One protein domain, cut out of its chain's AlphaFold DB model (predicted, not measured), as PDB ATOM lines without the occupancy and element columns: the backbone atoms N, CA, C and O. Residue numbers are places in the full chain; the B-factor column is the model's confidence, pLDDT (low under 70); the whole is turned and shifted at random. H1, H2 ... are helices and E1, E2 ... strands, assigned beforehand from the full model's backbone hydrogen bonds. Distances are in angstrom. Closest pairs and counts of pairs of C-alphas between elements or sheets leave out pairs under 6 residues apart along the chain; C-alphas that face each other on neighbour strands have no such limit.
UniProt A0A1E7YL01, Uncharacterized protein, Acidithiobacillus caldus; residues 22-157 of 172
ATOM      1  N   ALA A  22      86.201   7.164  40.578       45.56
ATOM      2  CA  ALA A  22      85.177   6.137  40.580       45.56
ATOM      3  C   ALA A  22      85.036   5.632  42.018       45.56
ATOM      4  O   ALA A  22      86.034   5.457  42.722       45.56
ATOM      5  N   GLY A  23      83.797   5.455  42.480       48.69
ATOM      6  CA  GLY A  23      83.527   4.926  43.817       48.69
ATOM      7  C   GLY A  23      84.382   3.688  44.112       48.69
ATOM      8  O   GLY A  23      84.626   2.885  43.216       48.69
ATOM      9  N   GLU A  24      84.830   3.562  45.367       60.31
ATOM     10  CA  GLU A  24      85.719   2.500  45.885       60.31
ATOM     11  C   GLU A  24      87.234   2.655  45.638       60.31
ATOM     12  O   GLU A  24      87.929   1.665  45.406       60.31
ATOM     13  N   GLY A  25      87.779   3.874  45.727       65.06
ATOM     14  CA  GLY A  25      89.237   4.080  45.769       65.06
ATOM     15  C   GLY A  25      89.964   3.748  44.461       65.06
ATOM     16  O   GLY A  25      91.189   3.634  44.450       65.06
ATOM     17  N   VAL A  26      89.215   3.590  43.365       72.75
ATOM     18  CA  VAL A  26      89.747   3.349  42.026       72.75
ATOM     19  C   VAL A  26      90.094   4.687  41.376       72.75
ATOM     20  O   VAL A  26      89.264   5.587  41.265       72.75
ATOM     21  N   VAL A  27      91.337   4.799  40.924       82.00
ATOM     22  CA  VAL A  27      91.895   5.958  40.231       82.00
ATOM     23  C   VAL A  27      92.187   5.564  38.794       82.00
ATOM     24  O   VAL A  27      92.970   4.647  38.543       82.00
ATOM     25  N   LEU A  28      91.573   6.288  37.864       84.88
ATOM     26  CA  LEU A  28      91.859   6.218  36.441       84.88
ATOM     27  C   LEU A  28      92.783   7.373  36.052       84.88
ATOM     28  O   LEU A  28      92.532   8.526  36.398       84.88
ATOM     29  N   LYS A  29      93.849   7.057  35.324       85.44
ATOM     30  CA  LYS A  29      94.724   8.028  34.672       85.44
ATOM     31  C   LYS A  29      94.782   7.710  33.192       85.44
ATOM     32  O   LYS A  29      94.952   6.551  32.823       85.44
ATOM     33  N   ILE A  30      94.703   8.744  32.373       83.06
ATOM     34  CA  ILE A  30      94.941   8.654  30.941       83.06
ATOM     35  C   ILE A  30      96.045   9.631  30.555       83.06
ATOM     36  O   ILE A  30      96.142  10.738  31.089       83.06
ATOM     37  N   ARG A  31      96.923   9.192  29.661       81.06
ATOM     38  CA  ARG A  31      98.036   9.976  29.152       81.06
ATOM     39  C   ARG A  31      98.160   9.744  27.659       81.06
ATOM     40  O   ARG A  31      98.324   8.615  27.225       81.06
ATOM     41  N   GLN A  32      98.206  10.821  26.895       76.81
ATOM     42  CA  GLN A  32      98.635  10.761  25.505       76.81
ATOM     43  C   GLN A  32     100.137  10.432  25.437       76.81
ATOM     44  O   GLN A  32     100.950  11.103  26.087       76.81
ATOM     45  N   THR A  33     100.520   9.385  24.702       73.75
ATOM     46  CA  THR A  33     101.919   8.912  24.656       73.75
ATOM     47  C   THR A  33     102.732   9.571  23.556       73.75
ATOM     48  O   THR A  33     103.932   9.778  23.751       73.75
ATOM     49  N   ASN A  34     102.090   9.986  22.465       69.25
ATOM     50  CA  ASN A  34     102.730  10.707  21.376       69.25
ATOM     51  C   ASN A  34     102.019  12.059  21.128       69.25
ATOM     52  O   ASN A  34     100.855  12.103  20.736       69.25
ATOM     53  N   PRO A  35     102.683  13.205  21.369       63.50
ATOM     54  CA  PRO A  35     102.083  14.523  21.131       63.50
ATOM     55  C   PRO A  35     101.825  14.833  19.647       63.50
ATOM     56  O   PRO A  35     100.981  15.678  19.339       63.50
ATOM     57  N   GLN A  36     102.586  14.190  18.753       62.22
ATOM     58  CA  GLN A  36     102.509  14.346  17.296       62.22
ATOM     59  C   GLN A  36     101.529  13.342  16.677       62.22
ATOM     60  O   GLN A  36     100.871  13.665  15.694       62.22
ATOM     61  N   ASP A  37     101.402  12.165  17.292       58.84
ATOM     62  CA  ASP A  37     100.445  11.114  16.947       58.84
ATOM     63  C   ASP A  37      99.403  10.989  18.068       58.84
ATOM     64  O   ASP A  37      99.556  10.259  19.048       58.84
ATOM     65  N   ARG A  38      98.340  11.789  17.961       58.12
ATOM     66  CA  ARG A  38      97.315  11.900  19.009       58.12
ATOM     67  C   ARG A  38      96.366  10.698  19.120       58.12
ATOM     68  O   ARG A  38      95.404  10.777  19.881       58.12
ATOM     69  N   GLY A  39      96.622   9.628  18.367       65.06
ATOM     70  CA  GLY A  39      95.882   8.370  18.426       65.06
ATOM     71  C   GLY A  39      96.469   7.401  19.447       65.06
ATOM     72  O   GLY A  39      95.853   6.391  19.774       65.06
ATOM     73  N   GLU A  40      97.652   7.700  19.990       76.44
ATOM     74  CA  GLU A  40      98.264   6.869  21.014       76.44
ATOM     75  C   GLU A  40      97.972   7.377  22.429       76.44
ATOM     76  O   GLU A  40      98.310   8.510  22.807       76.44
ATOM     77  N   TYR A  41      97.401   6.500  23.251       78.44
ATOM     78  CA  TYR A  41      97.179   6.770  24.662       78.44
ATOM     79  C   TYR A  41      97.545   5.583  25.551       78.44
ATOM     80  O   TYR A  41      97.479   4.409  25.187       78.44
ATOM     81  N   GLU A  42      97.921   5.921  26.776       83.19
ATOM     82  CA  GLU A  42      98.159   5.003  27.870       83.19
ATOM     83  C   GLU A  42      97.126   5.255  28.963       83.19
ATOM     84  O   GLU A  42      96.925   6.381  29.420       83.19
ATOM     85  N   LEU A  43      96.492   4.179  29.399       84.12
ATOM     86  CA  LEU A  43      95.508   4.154  30.454       84.12
ATOM     87  C   LEU A  43      96.040   3.354  31.633       84.12
ATOM     88  O   LEU A  43      96.553   2.247  31.488       84.12
ATOM     89  N   THR A  44      95.887   3.906  32.827       86.31
ATOM     90  CA  THR A  44      96.263   3.258  34.074       86.31
ATOM     91  C   THR A  44      95.087   3.266  35.035       86.31
ATOM     92  O   THR A  44      94.543   4.325  35.343       86.31
ATOM     93  N   LEU A  45      94.727   2.088  35.539       84.25
ATOM     94  CA  LEU A  45      93.756   1.921  36.612       84.25
ATOM     95  C   LEU A  45      94.472   1.414  37.861       84.25
ATOM     96  O   LEU A  45      95.177   0.404  37.807       84.25
ATOM     97  N   SER A  46      94.283   2.088  38.989       84.50
ATOM     98  CA  SER A  46      94.871   1.708  40.276       84.50
ATOM     99  C   SER A  46      93.847   1.761  41.401       84.50
ATOM    100  O   SER A  46      92.935   2.577  41.343       84.50
ATOM    101  N   LYS A  47      94.014   0.939  42.438       80.94
ATOM    102  CA  LYS A  47      93.218   0.981  43.673       80.94
ATOM    103  C   LYS A  47      94.147   0.874  44.872       80.94
ATOM    104  O   LYS A  47      95.008  -0.002  44.877       80.94
ATOM    105  N   ASP A  48      93.992   1.765  45.851       82.62
ATOM    106  CA  ASP A  48      94.842   1.816  47.054       82.62
ATOM    107  C   ASP A  48      96.349   1.788  46.709       82.62
ATOM    108  O   ASP A  48      97.108   0.954  47.206       82.62
ATOM    109  N   ASP A  49      96.755   2.635  45.755       78.75
ATOM    110  CA  ASP A  49      98.114   2.740  45.191       78.75
ATOM    111  C   ASP A  49      98.660   1.484  44.484       78.75
ATOM    112  O   ASP A  49      99.802   1.466  44.017       78.75
ATOM    113  N   LYS A  50      97.850   0.433  44.324       80.56
ATOM    114  CA  LYS A  50      98.209  -0.758  43.547       80.56
ATOM    115  C   LYS A  50      97.720  -0.625  42.116       80.56
ATOM    116  O   LYS A  50      96.537  -0.401  41.869       80.56
ATOM    117  N   LEU A  51      98.635  -0.811  41.170       83.31
ATOM    118  CA  LEU A  51      98.321  -0.894  39.750       83.31
ATOM    119  C   LEU A  51      97.474  -2.145  39.468       83.31
ATOM    120  O   LEU A  51      97.874  -3.253  39.823       83.31
ATOM    121  N   LEU A  52      96.325  -1.955  38.823       82.25
ATOM    122  CA  LEU A  52      95.389  -3.015  38.435       82.25
ATOM    123  C   LEU A  52      95.426  -3.259  36.925       82.25
ATOM    124  O   LEU A  52      95.515  -4.395  36.470       82.25
ATOM    125  N   VAL A  53      95.383  -2.181  36.142       81.94
ATOM    126  CA  VAL A  53      95.362  -2.232  34.676       81.94
ATOM    127  C   VAL A  53      96.349  -1.219  34.131       81.94
ATOM    128  O   VAL A  53      96.384  -0.080  34.597       81.94
ATOM    129  N   HIS A  54      97.122  -1.627  33.129       84.69
ATOM    130  CA  HIS A  54      97.952  -0.742  32.331       84.69
ATOM    131  C   HIS A  54      97.743  -1.060  30.852       84.69
ATOM    132  O   HIS A  54      98.131  -2.108  30.348       84.69
ATOM    133  N   LEU A  55      97.094  -0.163  30.136       79.81
ATOM    134  CA  LEU A  55      96.669  -0.399  28.769       79.81
ATOM    135  C   LEU A  55      97.312   0.649  27.877       79.81
ATOM    136  O   LEU A  55      97.202   1.838  28.142       79.81
ATOM    137  N   LYS A  56      98.003   0.198  26.833       79.06
ATOM    138  CA  LYS A  56      98.521   1.061  25.774       79.06
ATOM    139  C   LYS A  56      97.723   0.782  24.526       79.06
ATOM    140  O   LYS A  56      97.553  -0.384  24.172       79.06
ATOM    141  N   GLN A  57      97.242   1.837  23.899       76.12
ATOM    142  CA  GLN A  57      96.463   1.743  22.684       76.12
ATOM    143  C   GLN A  57      96.951   2.720  21.646       76.12
ATOM    144  O   GLN A  57      97.358   3.835  21.964       76.12
ATOM    145  N   THR A  58      96.847   2.264  20.409       74.00
ATOM    146  CA  THR A  58      96.964   3.075  19.211       74.00
ATOM    147  C   THR A  58      95.609   2.974  18.539       74.00
ATOM    148  O   THR A  58      95.192   1.882  18.156       74.00
ATOM    149  N   THR A  59      94.879   4.079  18.452       63.66
ATOM    150  CA  THR A  59      93.640   4.099  17.682       63.66
ATOM    151  C   THR A  59      94.005   3.924  16.211       63.66
ATOM    152  O   THR A  59      94.811   4.695  15.698       63.66
ATOM    153  N   ASP A  60      93.383   2.979  15.503       56.94
ATOM    154  CA  ASP A  60      93.556   2.805  14.046       56.94
ATOM    155  C   ASP A  60      93.036   4.013  13.224       56.94
ATOM    156  O   ASP A  60      93.013   3.989  11.993       56.94
ATOM    157  N   MET A  61      92.579   5.075  13.893       53.62
ATOM    158  CA  MET A  61      92.037   6.287  13.293       53.62
ATOM    159  C   MET A  61      93.097   7.396  13.230       53.62
ATOM    160  O   MET A  61      93.791   7.629  14.223       53.62
ATOM    161  N   PRO A  62      93.228   8.095  12.082       49.34
ATOM    162  CA  PRO A  62      94.241   9.121  11.892       49.34
ATOM    163  C   PRO A  62      94.064  10.249  12.922       49.34
ATOM    164  O   PRO A  62      92.968  10.797  13.058       49.34
ATOM    165  N   PRO A  63      95.127  10.628  13.646       48.47
ATOM    166  CA  PRO A  63      95.004  11.569  14.738       48.47
ATOM    167  C   PRO A  63      94.827  12.992  14.243       48.47
ATOM    168  O   PRO A  63      95.675  13.544  13.546       48.47
ATOM    169  N   SER A  64      93.791  13.644  14.740       53.19
ATOM    170  CA  SER A  64      93.736  15.106  14.786       53.19
ATOM    171  C   SER A  64      93.226  15.631  16.136       53.19
ATOM    172  O   SER A  64      92.962  16.823  16.264       53.19
ATOM    173  N   SER A  65      93.123  14.772  17.164       53.06
ATOM    174  CA  SER A  65      92.278  15.015  18.344       53.06
ATOM    175  C   SER A  65      92.617  16.294  19.128       53.06
ATOM    176  O   SER A  65      93.756  16.548  19.527       53.06
ATOM    177  N   TYR A  66      91.588  17.114  19.371       54.22
ATOM    178  CA  TYR A  66      91.633  18.331  20.192       54.22
ATOM    179  C   TYR A  66      91.334  18.068  21.682       54.22
ATOM    180  O   TYR A  66      91.550  18.963  22.498       54.22
ATOM    181  N   TYR A  67      90.912  16.855  22.063       64.38
ATOM    182  CA  TYR A  67      90.765  16.433  23.458       64.38
ATOM    183  C   TYR A  67      90.807  14.901  23.598       64.38
ATOM    184  O   TYR A  67      90.534  14.167  22.646       64.38
ATOM    185  N   LEU A  68      91.179  14.444  24.793       75.06
ATOM    186  CA  LEU A  68      91.190  13.049  25.224       75.06
ATOM    187  C   LEU A  68      90.656  13.038  26.655       75.06
ATOM    188  O   LEU A  68      91.260  13.670  27.525       75.06
ATOM    189  N   ASP A  69      89.543  12.352  26.892       80.88
ATOM    190  CA  ASP A  69      88.961  12.211  28.230       80.88
ATOM    191  C   ASP A  69      88.651  10.745  28.529       80.88
ATOM    192  O   ASP A  69      88.471   9.931  27.620       80.88
ATOM    193  N   ALA A  70      88.634  10.383  29.808       85.69
ATOM    194  CA  ALA A  70      88.339   9.027  30.217       85.69
ATOM    195  C   ALA A  70      87.531   8.967  31.511       85.69
ATOM    196  O   ALA A  70      87.843   9.603  32.518       85.69
ATOM    197  N   HIS A  71      86.519   8.106  31.507       87.94
ATOM    198  CA  HIS A  71      85.615   7.904  32.631       87.94
ATOM    199  C   HIS A  71      85.585   6.439  33.012       87.94
ATOM    200  O   HIS A  71      85.689   5.557  32.163       87.94
ATOM    201  N   THR A  72      85.378   6.158  34.294       88.56
ATOM    202  CA  THR A  72      85.181   4.787  34.747       88.56
ATOM    203  C   THR A  72      84.091   4.690  35.798       88.56
ATOM    204  O   THR A  72      83.889   5.608  36.593       88.56
ATOM    205  N   PHE A  73      83.341   3.590  35.769       88.81
ATOM    206  CA  PHE A  73      82.228   3.351  36.680       88.81
ATOM    207  C   PHE A  73      81.975   1.846  36.881       88.81
ATOM    208  O   PHE A  73      82.169   1.052  35.954       88.81
ATOM    209  N   PRO A  74      81.528   1.443  38.086       89.62
ATOM    210  CA  PRO A  74      81.226   0.051  38.391       89.62
ATOM    211  C   PRO A  74      79.858  -0.375  37.837       89.62
ATOM    212  O   PRO A  74      78.971   0.446  37.591       89.62
ATOM    213  N   GLY A  75      79.664  -1.682  37.675       89.00
ATOM    214  CA  GLY A  75      78.406  -2.275  37.232       89.00
ATOM    215  C   GLY A  75      78.444  -3.801  37.220       89.00
ATOM    216  O   GLY A  75      79.174  -4.437  37.986       89.00
ATOM    217  N   LYS A  76      77.625  -4.402  36.355       88.94
ATOM    218  CA  LYS A  76      77.603  -5.850  36.127       88.94
ATOM    219  C   LYS A  76      77.645  -6.138  34.636       88.94
ATOM    220  O   LYS A  76      76.917  -5.520  33.867       88.94
ATOM    221  N   TYR A  77      78.444  -7.124  34.250       90.50
ATOM    222  CA  TYR A  77      78.525  -7.610  32.877       90.50
ATOM    223  C   TYR A  77      78.589  -9.129  32.893       90.50
ATOM    224  O   TYR A  77      79.285  -9.708  33.727       90.50
ATOM    225  N   CYS A  78      77.805  -9.788  32.037       89.19
ATOM    226  CA  CYS A  78      77.706 -11.251  32.016       89.19
ATOM    227  C   CYS A  78      77.390 -11.876  33.397       89.19
ATOM    228  O   CYS A  78      77.899 -12.938  33.749       89.19
ATOM    229  N   GLY A  79      76.594 -11.184  34.225       86.75
ATOM    230  CA  GLY A  79      76.259 -11.614  35.591       86.75
ATOM    231  C   GLY A  79      77.390 -11.479  36.624       86.75
ATOM    232  O   GLY A  79      77.168 -11.775  37.797       86.75
ATOM    233  N   LYS A  80      78.576 -11.004  36.228       85.12
ATOM    234  CA  LYS A  80      79.750 -10.812  37.093       85.12
ATOM    235  C   LYS A  80      79.907  -9.328  37.470       85.12
ATOM    236  O   LYS A  80      79.518  -8.463  36.678       85.12
ATOM    237  N   PRO A  81      80.474  -9.001  38.648       87.94
ATOM    238  CA  PRO A  81      80.921  -7.643  38.955       87.94
ATOM    239  C   PRO A  81      81.899  -7.139  37.889       87.94
ATOM    240  O   PRO A  81      82.831  -7.854  37.511       87.94
ATOM    241  N   ALA A  82      81.681  -5.923  37.401       90.12
ATOM    242  CA  ALA A  82      82.435  -5.366  36.287       90.12
ATOM    243  C   ALA A  82      82.762  -3.884  36.501       90.12
ATOM    244  O   ALA A  82      82.023  -3.170  37.178       90.12
ATOM    245  N   GLN A  83      83.845  -3.430  35.876       90.19
ATOM    246  CA  GLN A  83      84.231  -2.028  35.772       90.19
ATOM    247  C   GLN A  83      84.229  -1.642  34.292       90.19
ATOM    248  O   GLN A  83      84.905  -2.289  33.494       90.19
ATOM    249  N   ALA A  84      83.493  -0.599  33.920       91.62
ATOM    250  CA  ALA A  84      83.571  -0.030  32.579       91.62
ATOM    251  C   ALA A  84      84.545   1.148  32.563       91.62
ATOM    252  O   ALA A  84      84.630   1.907  33.531       91.62
ATOM    253  N   ILE A  85      85.259   1.308  31.458       90.88
ATOM    254  CA  ILE A  85      86.104   2.456  31.153       90.88
ATOM    255  C   ILE A  85      85.691   2.958  29.777       90.88
ATOM    256  O   ILE A  85      85.682   2.180  28.827       90.88
ATOM    257  N   LEU A  86      85.364   4.239  29.677       91.00
ATOM    258  CA  LEU A  86      85.096   4.916  28.414       91.00
ATOM    259  C   LEU A  86      86.237   5.889  28.146       91.00
ATOM    260  O   LEU A  86      86.574   6.657  29.042       91.00
ATOM    261  N   VAL A  87      86.817   5.850  26.950       86.94
ATOM    262  CA  VAL A  87      87.856   6.786  26.503       86.94
ATOM    263  C   VAL A  87      87.322   7.538  25.297       86.94
ATOM    264  O   VAL A  87      87.171   6.935  24.243       86.94
ATOM    265  N   ALA A  88      87.017   8.822  25.458       85.25
ATOM    266  CA  ALA A  88      86.490   9.678  24.403       85.25
ATOM    267  C   ALA A  88      87.619  10.412  23.675       85.25
ATOM    268  O   ALA A  88      88.547  10.920  24.313       85.25
ATOM    269  N   TYR A  89      87.528  10.481  22.349       79.12
ATOM    270  CA  TYR A  89      88.499  11.162  21.498       79.12
ATOM    271  C   TYR A  89      87.852  11.658  20.201       79.12
ATOM    272  O   TYR A  89      87.009  10.988  19.611       79.12
ATOM    273  N   ALA A  90      88.290  12.822  19.728       73.25
ATOM    274  CA  ALA A  90      87.874  13.369  18.437       73.25
ATOM    275  C   ALA A  90      88.693  12.771  17.281       73.25
ATOM    276  O   ALA A  90      89.924  12.707  17.371       73.25
ATOM    277  N   SER A  91      88.039  12.415  16.171       64.44
ATOM    278  CA  SER A  91      88.697  12.039  14.915       64.44
ATOM    279  C   SER A  91      88.197  12.926  13.774       64.44
ATOM    280  O   SER A  91      86.998  13.055  13.530       64.44
ATOM    281  N   VAL A  92      89.124  13.545  13.047       53.47
ATOM    282  CA  VAL A  92      88.844  14.150  11.740       53.47
ATOM    283  C   VAL A  92      89.702  13.406  10.723       53.47
ATOM    284  O   VAL A  92      90.922  13.341  10.930       53.47
ATOM    285  N   PRO A  93      89.138  12.867   9.625       46.34
ATOM    286  CA  PRO A  93      89.969  12.413   8.524       46.34
ATOM    287  C   PRO A  93      90.789  13.596   8.014       46.34
ATOM    288  O   PRO A  93      90.297  14.720   7.908       46.34
ATOM    289  N   SER A  94      92.065  13.347   7.732       43.47
ATOM    290  CA  SER A  94      93.002  14.350   7.237       43.47
ATOM    291  C   SER A  94      92.468  15.009   5.956       43.47
ATOM    292  O   SER A  94      92.677  14.492   4.860       43.47
ATOM    293  N   GLY A  95      91.785  16.148   6.092       42.81
ATOM    294  CA  GLY A  95      91.398  17.011   4.977       42.81
ATOM    295  C   GLY A  95      89.928  17.015   4.546       42.81
ATOM    296  O   GLY A  95      89.653  17.692   3.560       42.81
ATOM    297  N   ASP A  96      88.996  16.349   5.244       47.91
ATOM    298  CA  ASP A  96      87.565  16.409   4.890       47.91
ATOM    299  C   ASP A  96      86.689  16.919   6.059       47.91
ATOM    300  O   ASP A  96      86.473  16.189   7.033       47.91
ATOM    301  N   PRO A  97      86.204  18.178   6.008       48.31
ATOM    302  CA  PRO A  97      85.386  18.772   7.063       48.31
ATOM    303  C   PRO A  97      83.972  18.175   7.161       48.31
ATOM    304  O   PRO A  97      83.279  18.464   8.135       48.31
ATOM    305  N   GLU A  98      83.537  17.347   6.204       50.16
ATOM    306  CA  GLU A  98      82.191  16.750   6.191       50.16
ATOM    307  C   GLU A  98      82.126  15.355   6.848       50.16
ATOM    308  O   GLU A  98      81.040  14.800   7.022       50.16
ATOM    309  N   VAL A  99      83.272  14.793   7.262       51.69
ATOM    310  CA  VAL A  99      83.391  13.416   7.799       51.69
ATOM    311  C   VAL A  99      84.028  13.393   9.206       51.69
ATOM    312  O   VAL A  99      84.525  12.370   9.672       51.69
ATOM    313  N   GLY A 100      84.029  14.533   9.903       62.75
ATOM    314  CA  GLY A 100      84.512  14.648  11.283       62.75
ATOM    315  C   GLY A 100      83.506  14.118  12.308       62.75
ATOM    316  O   GLY A 100      82.300  14.328  12.169       62.75
ATOM    317  N   GLY A 101      84.001  13.447  13.348       71.44
ATOM    318  CA  GLY A 101      83.164  12.989  14.451       71.44
ATOM    319  C   GLY A 101      83.958  12.503  15.657       71.44
ATOM    320  O   GLY A 101      85.112  12.083  15.556       71.44
ATOM    321  N   ASP A 102      83.309  12.548  16.808       80.19
ATOM    322  CA  ASP A 102      83.856  12.064  18.062       80.19
ATOM    323  C   ASP A 102      83.580  10.569  18.217       80.19
ATOM    324  O   ASP A 102      82.559  10.036  17.774       80.19
ATOM    325  N   TYR A 103      84.514   9.880  18.853       83.81
ATOM    326  CA  TYR A 103      84.469   8.453  19.113       83.81
ATOM    327  C   TYR A 103      84.668   8.207  20.601       83.81
ATOM    328  O   TYR A 103      85.196   9.048  21.333       83.81
ATOM    329  N   PHE A 104      84.284   7.015  21.050       86.94
ATOM    330  CA  PHE A 104      84.783   6.511  22.316       86.94
ATOM    331  C   PHE A 104      85.080   5.015  22.268       86.94
ATOM    332  O   PHE A 104      84.316   4.220  21.718       86.94
ATOM    333  N   ASP A 105      86.173   4.619  22.911       87.31
ATOM    334  CA  ASP A 105      86.455   3.218  23.196       87.31
ATOM    335  C   ASP A 105      85.796   2.838  24.519       87.31
ATOM    336  O   ASP A 105      85.966   3.523  25.530       87.31
ATOM    337  N   ALA A 106      85.072   1.724  24.534       91.25
ATOM    338  CA  ALA A 106      84.521   1.139  25.743       91.25
ATOM    339  C   ALA A 106      85.283  -0.134  26.097       91.25
ATOM    340  O   ALA A 106      85.235  -1.108  25.351       91.25
ATOM    341  N   TYR A 107      85.935  -0.147  27.256       90.31
ATOM    342  CA  TYR A 107      86.526  -1.339  27.855       90.31
ATOM    343  C   TYR A 107      85.659  -1.813  29.010       90.31
ATOM    344  O   TYR A 107      85.286  -1.028  29.883       90.31
ATOM    345  N   ILE A 108      85.382  -3.110  29.056       92.06
ATOM    346  CA  ILE A 108      84.696  -3.745  30.176       92.06
ATOM    347  C   ILE A 108      85.655  -4.730  30.832       92.06
ATOM    348  O   ILE A 108      86.120  -5.680  30.209       92.06
ATOM    349  N   LEU A 109      85.930  -4.511  32.113       88.62
ATOM    350  CA  LEU A 109      86.853  -5.291  32.926       88.62
ATOM    351  C   LEU A 109      86.083  -6.084  33.976       88.62
ATOM    352  O   LEU A 109      85.123  -5.589  34.568       88.62
ATOM    353  N   ASN A 110      86.516  -7.307  34.254       88.00
ATOM    354  CA  ASN A 110      86.045  -8.045  35.417       88.00
ATOM    355  C   ASN A 110      86.518  -7.318  36.685       88.00
ATOM    356  O   ASN A 110      87.718  -7.136  36.861       88.00
ATOM    357  N   ALA A 111      85.619  -6.916  37.585       84.94
ATOM    358  CA  ALA A 111      86.015  -6.125  38.760       84.94
ATOM    359  C   ALA A 111      86.791  -6.939  39.819       84.94
ATOM    360  O   ALA A 111      87.357  -6.365  40.747       84.94
ATOM    361  N   THR A 112      86.830  -8.269  39.689       81.62
ATOM    362  CA  THR A 112      87.593  -9.160  40.573       81.62
ATOM    363  C   THR A 112      88.967  -9.477  39.993       81.62
ATOM    364  O   THR A 112      89.970  -9.392  40.699       81.62
ATOM    365  N   THR A 113      89.028  -9.872  38.718       82.38
ATOM    366  CA  THR A 113      90.277 -10.321  38.074       82.38
ATOM    367  C   THR A 113      90.980  -9.229  37.277       82.38
ATOM    368  O   THR A 113      92.124  -9.428  36.876       82.38
ATOM    369  N   TRP A 114      90.311  -8.100  37.033       83.56
ATOM    370  CA  TRP A 114      90.759  -6.991  36.180       83.56
ATOM    371  C   TRP A 114      91.083  -7.395  34.742       83.56
ATOM    372  O   TRP A 114      91.730  -6.653  34.011       83.56
ATOM    373  N   GLN A 115      90.595  -8.562  34.316       83.88
ATOM    374  CA  GLN A 115      90.706  -9.017  32.939       83.88
ATOM    375  C   GLN A 115      89.701  -8.293  32.051       83.88
ATOM    376  O   GLN A 115      88.550  -8.104  32.447       83.88
ATOM    377  N   VAL A 116      90.134  -7.920  30.846       86.94
ATOM    378  CA  VAL A 116      89.247  -7.380  29.811       86.94
ATOM    379  C   VAL A 116      88.285  -8.482  29.387       86.94
ATOM    380  O   VAL A 116      88.708  -9.529  28.906       86.94
ATOM    381  N   MET A 117      86.999  -8.237  29.605       88.06
ATOM    382  CA  MET A 117      85.907  -9.100  29.166       88.06
ATOM    383  C   MET A 117      85.392  -8.671  27.796       88.06
ATOM    384  O   MET A 117      84.995  -9.525  27.013       88.06
ATOM    385  N   ASP A 118      85.404  -7.367  27.507       90.62
ATOM    386  CA  ASP A 118      84.918  -6.815  26.243       90.62
ATOM    387  C   ASP A 118      85.618  -5.493  25.901       90.62
ATOM    388  O   ASP A 118      86.015  -4.739  26.798       90.62
ATOM    389  N   TRP A 119      85.747  -5.214  24.606       88.31
ATOM    390  CA  TRP A 119      86.213  -3.943  24.070       88.31
ATOM    391  C   TRP A 119      85.479  -3.616  22.771       88.31
ATOM    392  O   TRP A 119      85.429  -4.439  21.857       88.31
ATOM    393  N   SER A 120      84.952  -2.395  22.673       86.50
ATOM    394  CA  SER A 120      84.323  -1.894  21.450       86.50
ATOM    395  C   SER A 120      84.702  -0.437  21.165       86.50
ATOM    396  O   SER A 120      84.569   0.404  22.059       86.50
ATOM    397  N   PRO A 121      85.138  -0.109  19.936       85.50
ATOM    398  CA  PRO A 121      85.142   1.265  19.453       85.50
ATOM    399  C   PRO A 121      83.715   1.675  19.056       85.50
ATOM    400  O   PRO A 121      82.988   0.902  18.430       85.50
ATOM    401  N   ASN A 122      83.305   2.887  19.422       86.62
ATOM    402  CA  ASN A 122      81.970   3.423  19.165       86.62
ATOM    403  C   ASN A 122      82.076   4.785  18.467       86.62
ATOM    404  O   ASN A 122      82.876   5.624  18.879       86.62
ATOM    405  N   GLY A 123      81.253   5.008  17.440       82.06
ATOM    406  CA  GLY A 123      81.237   6.232  16.632       82.06
ATOM    407  C   GLY A 123      81.338   5.956  15.123       82.06
ATOM    408  O   GLY A 123      81.314   4.789  14.716       82.06
ATOM    409  N   PRO A 124      81.440   7.005  14.284       81.62
ATOM    410  CA  PRO A 124      81.528   8.423  14.658       81.62
ATOM    411  C   PRO A 124      80.210   8.988  15.204       81.62
ATOM    412  O   PRO A 124      79.125   8.574  14.792       81.62
ATOM    413  N   TYR A 125      80.314   9.981  16.085       81.56
ATOM    414  CA  TYR A 125      79.211  10.807  16.569       81.56
ATOM    415  C   TYR A 125      79.445  12.275  16.194       81.56
ATOM    416  O   TYR A 125      80.570  12.755  16.242       81.56
ATOM    417  N   GLN A 126      78.385  12.994  15.828       76.56
ATOM    418  CA  GLN A 126      78.450  14.432  15.538       76.56
ATOM    419  C   GLN A 126      77.995  15.251  16.753       76.56
ATOM    420  O   GLN A 126      77.131  14.797  17.511       76.56
ATOM    421  N   ASP A 127      78.546  16.459  16.907       72.50
ATOM    422  CA  ASP A 127      78.236  17.411  17.982       72.50
ATOM    423  C   ASP A 127      78.299  16.767  19.389       72.50
ATOM    424  O   ASP A 127      79.177  15.967  19.685       72.50
ATOM    425  N   GLU A 128      77.326  17.044  20.268       68.75
ATOM    426  CA  GLU A 128      77.178  16.421  21.600       68.75
ATOM    427  C   GLU A 128      76.817  14.915  21.554       68.75
ATOM    428  O   GLU A 128      76.382  14.328  22.553       68.75
ATOM    429  N   GLY A 129      76.875  14.282  20.380       79.88
ATOM    430  CA  GLY A 129      76.461  12.898  20.174       79.88
ATOM    431  C   GLY A 129      77.294  11.901  20.975       79.88
ATOM    432  O   GLY A 129      76.738  10.916  21.463       79.88
ATOM    433  N   VAL A 130      78.588  12.176  21.171       85.56
ATOM    434  CA  VAL A 130      79.492  11.305  21.938       85.56
ATOM    435  C   VAL A 130      79.112  11.256  23.416       85.56
ATOM    436  O   VAL A 130      78.954  10.166  23.965       85.56
ATOM    437  N   ASP A 131      78.830  12.404  24.035       85.81
ATOM    438  CA  ASP A 131      78.429  12.483  25.443       85.81
ATOM    439  C   ASP A 131      77.102  11.755  25.682       85.81
ATOM    440  O   ASP A 131      76.949  10.985  26.637       85.81
ATOM    441  N   LYS A 132      76.136  11.939  24.769       90.69
ATOM    442  CA  LYS A 132      74.836  11.250  24.819       90.69
ATOM    443  C   LYS A 132      75.000   9.740  24.662       90.69
ATOM    444  O   LYS A 132      74.368   8.980  25.400       90.69
ATOM    445  N   ALA A 133      75.857   9.300  23.741       91.88
ATOM    446  CA  ALA A 133      76.137   7.885  23.524       91.88
ATOM    447  C   ALA A 133      76.849   7.247  24.728       91.88
ATOM    448  O   ALA A 133      76.478   6.149  25.150       91.88
ATOM    449  N   MET A 134      77.809   7.946  25.337       93.06
ATOM    450  CA  MET A 134      78.507   7.494  26.542       93.06
ATOM    451  C   MET A 134      77.576   7.396  27.754       93.06
ATOM    452  O   MET A 134      77.630   6.406  28.489       93.06
ATOM    453  N   GLU A 135      76.680   8.365  27.956       94.06
ATOM    454  CA  GLU A 135      75.686   8.300  29.034       94.06
ATOM    455  C   GLU A 135      74.662   7.179  28.782       94.06
ATOM    456  O   GLU A 135      74.294   6.445  29.706       94.06
ATOM    457  N   GLU A 136      74.245   6.955  27.532       94.69
ATOM    458  CA  GLU A 136      73.396   5.811  27.194       94.69
ATOM    459  C   GLU A 136      74.107   4.476  27.458       94.69
ATOM    460  O   GLU A 136      73.507   3.571  28.054       94.69
ATOM    461  N   PHE A 137      75.377   4.355  27.063       94.81
ATOM    462  CA  PHE A 137      76.205   3.187  27.350       94.81
ATOM    463  C   PHE A 137      76.288   2.952  28.859       94.81
ATOM    464  O   PHE A 137      75.966   1.861  29.339       94.81
ATOM    465  N   ARG A 138      76.645   3.988  29.627       93.94
ATOM    466  CA  ARG A 138      76.727   3.944  31.089       93.94
ATOM    467  C   ARG A 138      75.415   3.477  31.706       93.94
ATOM    468  O   ARG A 138      75.413   2.588  32.563       93.94
ATOM    469  N   ARG A 139      74.283   4.013  31.251       94.38
ATOM    470  CA  ARG A 139      72.950   3.609  31.715       94.38
ATOM    471  C   ARG A 139      72.652   2.145  31.388       94.38
ATOM    472  O   ARG A 139      72.151   1.426  32.250       94.38
ATOM    473  N   LYS A 140      72.952   1.672  30.174       93.50
ATOM    474  CA  LYS A 140      72.746   0.261  29.795       93.50
ATOM    475  C   LYS A 140      73.638  -0.676  30.610       93.50
ATOM    476  O   LYS A 140      73.143  -1.686  31.102       93.50
ATOM    477  N   PHE A 141      74.909  -0.326  30.797       92.81
ATOM    478  CA  PHE A 141      75.868  -1.105  31.580       92.81
ATOM    479  C   PHE A 141      75.443  -1.223  33.047       92.81
ATOM    480  O   PHE A 141      75.330  -2.322  33.584       92.81
ATOM    481  N   THR A 142      75.132  -0.095  33.687       89.94
ATOM    482  CA  THR A 142      74.719  -0.064  35.102       89.94
ATOM    483  C   THR A 142      73.393  -0.788  35.343       89.94
ATOM    484  O   THR A 142      73.215  -1.410  36.389       89.94
ATOM    485  N   GLN A 143      72.483  -0.783  34.364       90.69
ATOM    486  CA  GLN A 143      71.228  -1.543  34.406       90.69
ATOM    487  C   GLN A 143      71.385  -3.028  34.032       90.69
ATOM    488  O   GLN A 143      70.392  -3.753  34.058       90.69
ATOM    489  N   GLY A 144      72.584  -3.490  33.653       87.94
ATOM    490  CA  GLY A 144      72.813  -4.864  33.190       87.94
ATOM    491  C   GLY A 144      72.097  -5.197  31.875       87.94
ATOM    492  O   GLY A 144      71.750  -6.350  31.640       87.94
ATOM    493  N   LYS A 145      71.830  -4.186  31.041       90.19
ATOM    494  CA  LYS A 145      71.113  -4.300  29.758       90.19
ATOM    495  C   LYS A 145      72.035  -4.339  28.541       90.19
ATOM    496  O   LYS A 145      71.536  -4.438  27.423       90.19
ATOM    497  N   LEU A 146      73.348  -4.210  28.731       90.62
ATOM    498  CA  LEU A 146      74.281  -4.449  27.636       90.62
ATOM    499  C   LEU A 146      74.268  -5.940  27.272       90.62
ATOM    500  O   LEU A 146      74.304  -6.775  28.182       90.62
ATOM    501  N   PRO A 147      74.212  -6.283  25.972       89.56
ATOM    502  CA  PRO A 147      74.429  -7.651  25.532       89.56
ATOM    503  C   PRO A 147      75.772  -8.157  26.061       89.56
ATOM    504  O   PRO A 147      76.751  -7.419  26.065       89.56
ATOM    505  N   CYS A 148      75.796  -9.395  26.542       88.75
ATOM    506  CA  CYS A 148      77.005 -10.013  27.066       88.75
ATOM    507  C   CYS A 148      77.761 -10.716  25.936       88.75
ATOM    508  O   CYS A 148      77.269 -11.699  25.379       88.75
ATOM    509  N   TYR A 149      78.972 -10.244  25.673       84.81
ATOM    510  CA  TYR A 149      79.964 -10.877  24.816       84.81
ATOM    511  C   TYR A 149      81.225 -11.122  25.653       84.81
ATOM    512  O   TYR A 149      82.140 -10.302  25.663       84.81
ATOM    513  N   ASP A 150      81.258 -12.220  26.422       81.00
ATOM    514  CA  ASP A 150      82.445 -12.591  27.210       81.00
ATOM    515  C   ASP A 150      83.571 -13.027  26.257       81.00
ATOM    516  O   ASP A 150      83.662 -14.182  25.843       81.00
ATOM    517  N   SER A 151      84.402 -12.060  25.881       84.38
ATOM    518  CA  SER A 151      85.516 -12.200  24.944       84.38
ATOM    519  C   SER A 151      86.852 -12.332  25.679       84.38
ATOM    520  O   SER A 151      87.912 -12.130  25.086       84.38
ATOM    521  N   THR A 152      86.826 -12.691  26.970       81.38
ATOM    522  CA  THR A 152      88.027 -12.793  27.816       81.38
ATOM    523  C   THR A 152      89.105 -13.678  27.177       81.38
ATOM    524  O   THR A 152      90.281 -13.313  27.182       81.38
ATOM    525  N   ASP A 153      88.725 -14.800  26.559       79.06
ATOM    526  CA  ASP A 153      89.670 -15.713  25.899       79.06
ATOM    527  C   ASP A 153      90.318 -15.108  24.642       79.06
ATOM    528  O   ASP A 153      91.466 -15.421  24.335       79.06
ATOM    529  N   ILE A 154      89.630 -14.194  23.949       79.31
ATOM    530  CA  ILE A 154      90.173 -13.464  22.792       79.31
ATOM    531  C   ILE A 154      91.212 -12.430  23.248       79.31
ATOM    532  O   ILE A 154      92.178 -12.156  22.531       79.31
ATOM    533  N   PHE A 155      91.021 -11.852  24.437       75.69
ATOM    534  CA  PHE A 155      91.888 -10.807  24.987       75.69
ATOM    535  C   PHE A 155      93.039 -11.333  25.847       75.69
ATOM    536  O   PHE A 155      93.983 -10.586  26.094       75.69
ATOM    537  N   LYS A 156      93.000 -12.604  26.261       67.94
ATOM    538  CA  LYS A 156      93.971 -13.228  27.173       67.94
ATOM    539  C   LYS A 156      95.435 -13.085  26.737       67.94
ATOM    540  O   LYS A 156      96.298 -12.932  27.599       67.94
ATOM    541  N   ASP A 157      95.683 -13.088  25.427       58.38
ATOM    542  CA  ASP A 157      97.023 -12.999  24.832       58.38
ATOM    543  C   ASP A 157      97.264 -11.683  24.068       58.38
ATOM    544  O   ASP A 157      98.328 -11.485  23.477       58.38
TER     545      ASP A 157
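This is residues 22 to 157 of the 172 residues of an uncharacterized protein of Acidithiobacillus caldus (UniProt A0A1E7YL01). Two antiparallel sheets lie partly face to face as a sandwich, three strands E1 to E3 over one face of the four strands E4 to E7, and the helix H1 covers the other face of the four-stranded sheet. The two sheets come closest where E1 meets E4, and after H1 the last stretch leads round to the short helix H2, beside E7. The printed part has 136 residues, with E1, E2, E3, E4, E5, E6, E7, H1 and H2 in that order along the chain; the sheets run E1 - E2 - E3 and E4 - E5 - E6 - E7, both all antiparallel. The class is mixed, helices and strands. The whole is compact, with a radius of gyration of the C-alphas of 15.0 A and spans of 44 by 31 by 28 A.

E1, residues 26 to 32, and E2, residues 40 to 47, are a hairpin at 164 degrees between directions; N 29 and O 44 are 2.8 A apart, within hydrogen-bond range. E2 and E3, residues 50 to 58, are the next hairpin, at 166 degrees, with N 43 and O 55 at 2.8 A. These three strands form a meander, each the antiparallel neighbour of the one before. A second meander holds E4, residues 68 to 77, E5, residues 80 to 91, E6, residues 101 to 110, and E7, residues 116 to 125. E4 bends by 72 degrees at residue 74. Across E4 and E5, N 71 and O 86 are 2.9 A apart; across E5 and E6, N 85 and O 107 are 2.8 A apart; across E6 and E7, N 106 and O 120 are 2.8 A apart. This sheet is twisted, its C-alphas up to 6.6 A off their best plane; E4 and E7 are its edge strands. The two sheets form a sandwich, two sheets face to face, the facing parts 9.8 A centre to centre and the strands of the one at 36 degrees to those of the other. E1 and E4 have 7 pairs of C-alphas within 8 A, the closest those of Ile 30 and Ala 70 at 6.7 A. E2 and E3 are apart from E4, E5, E6 and E7. H1, residues 129 to 142, is on the sheet of E4 to E7, which gives two layers, a helix on one face of a sheet; its closest C-alphas to E4 are those of Thr 142 and Gly 75, 4.8 A apart, and to E6 those of Val 130 and Asp 102, 5.9 A apart. H2, residues 152 to 155, stands at that sheet's level with a height of 1.2 A, and the C-alphas of Thr 152 and Met 117 in E7 are its closest pair, 4.5 A apart. In H1 every O i to N i+4 pair is within hydrogen-bond range; H2 is too short for such a pair.

E1 begins at C-alpha 26, (89.747, 3.349, 42.026), and spans 20.2 A; E2 spans 23.9 A and E3 24.7 A. E4 spans 25.4 A, E5 33.1 A, E6 29.8 A and E7 24.6 A. H1 begins at C-alpha 129, (76.461, 12.898, 20.174), and spans 19.8 A. H2 spans 5.2 A and ends at C-alpha 155, (91.888, -10.807, 24.987).

The two C-alphas farthest apart are those of Asp 48 and Glu 98, at 45.3 A. The printed part, residues 22 to 157, has no cut, and no link is long. Mean pLDDT of the printed part is 78.2, and 32 residues are under 70: 22 to 25, 34 to 39, 59 to 67, 91 to 100, 128, and 156 to 157.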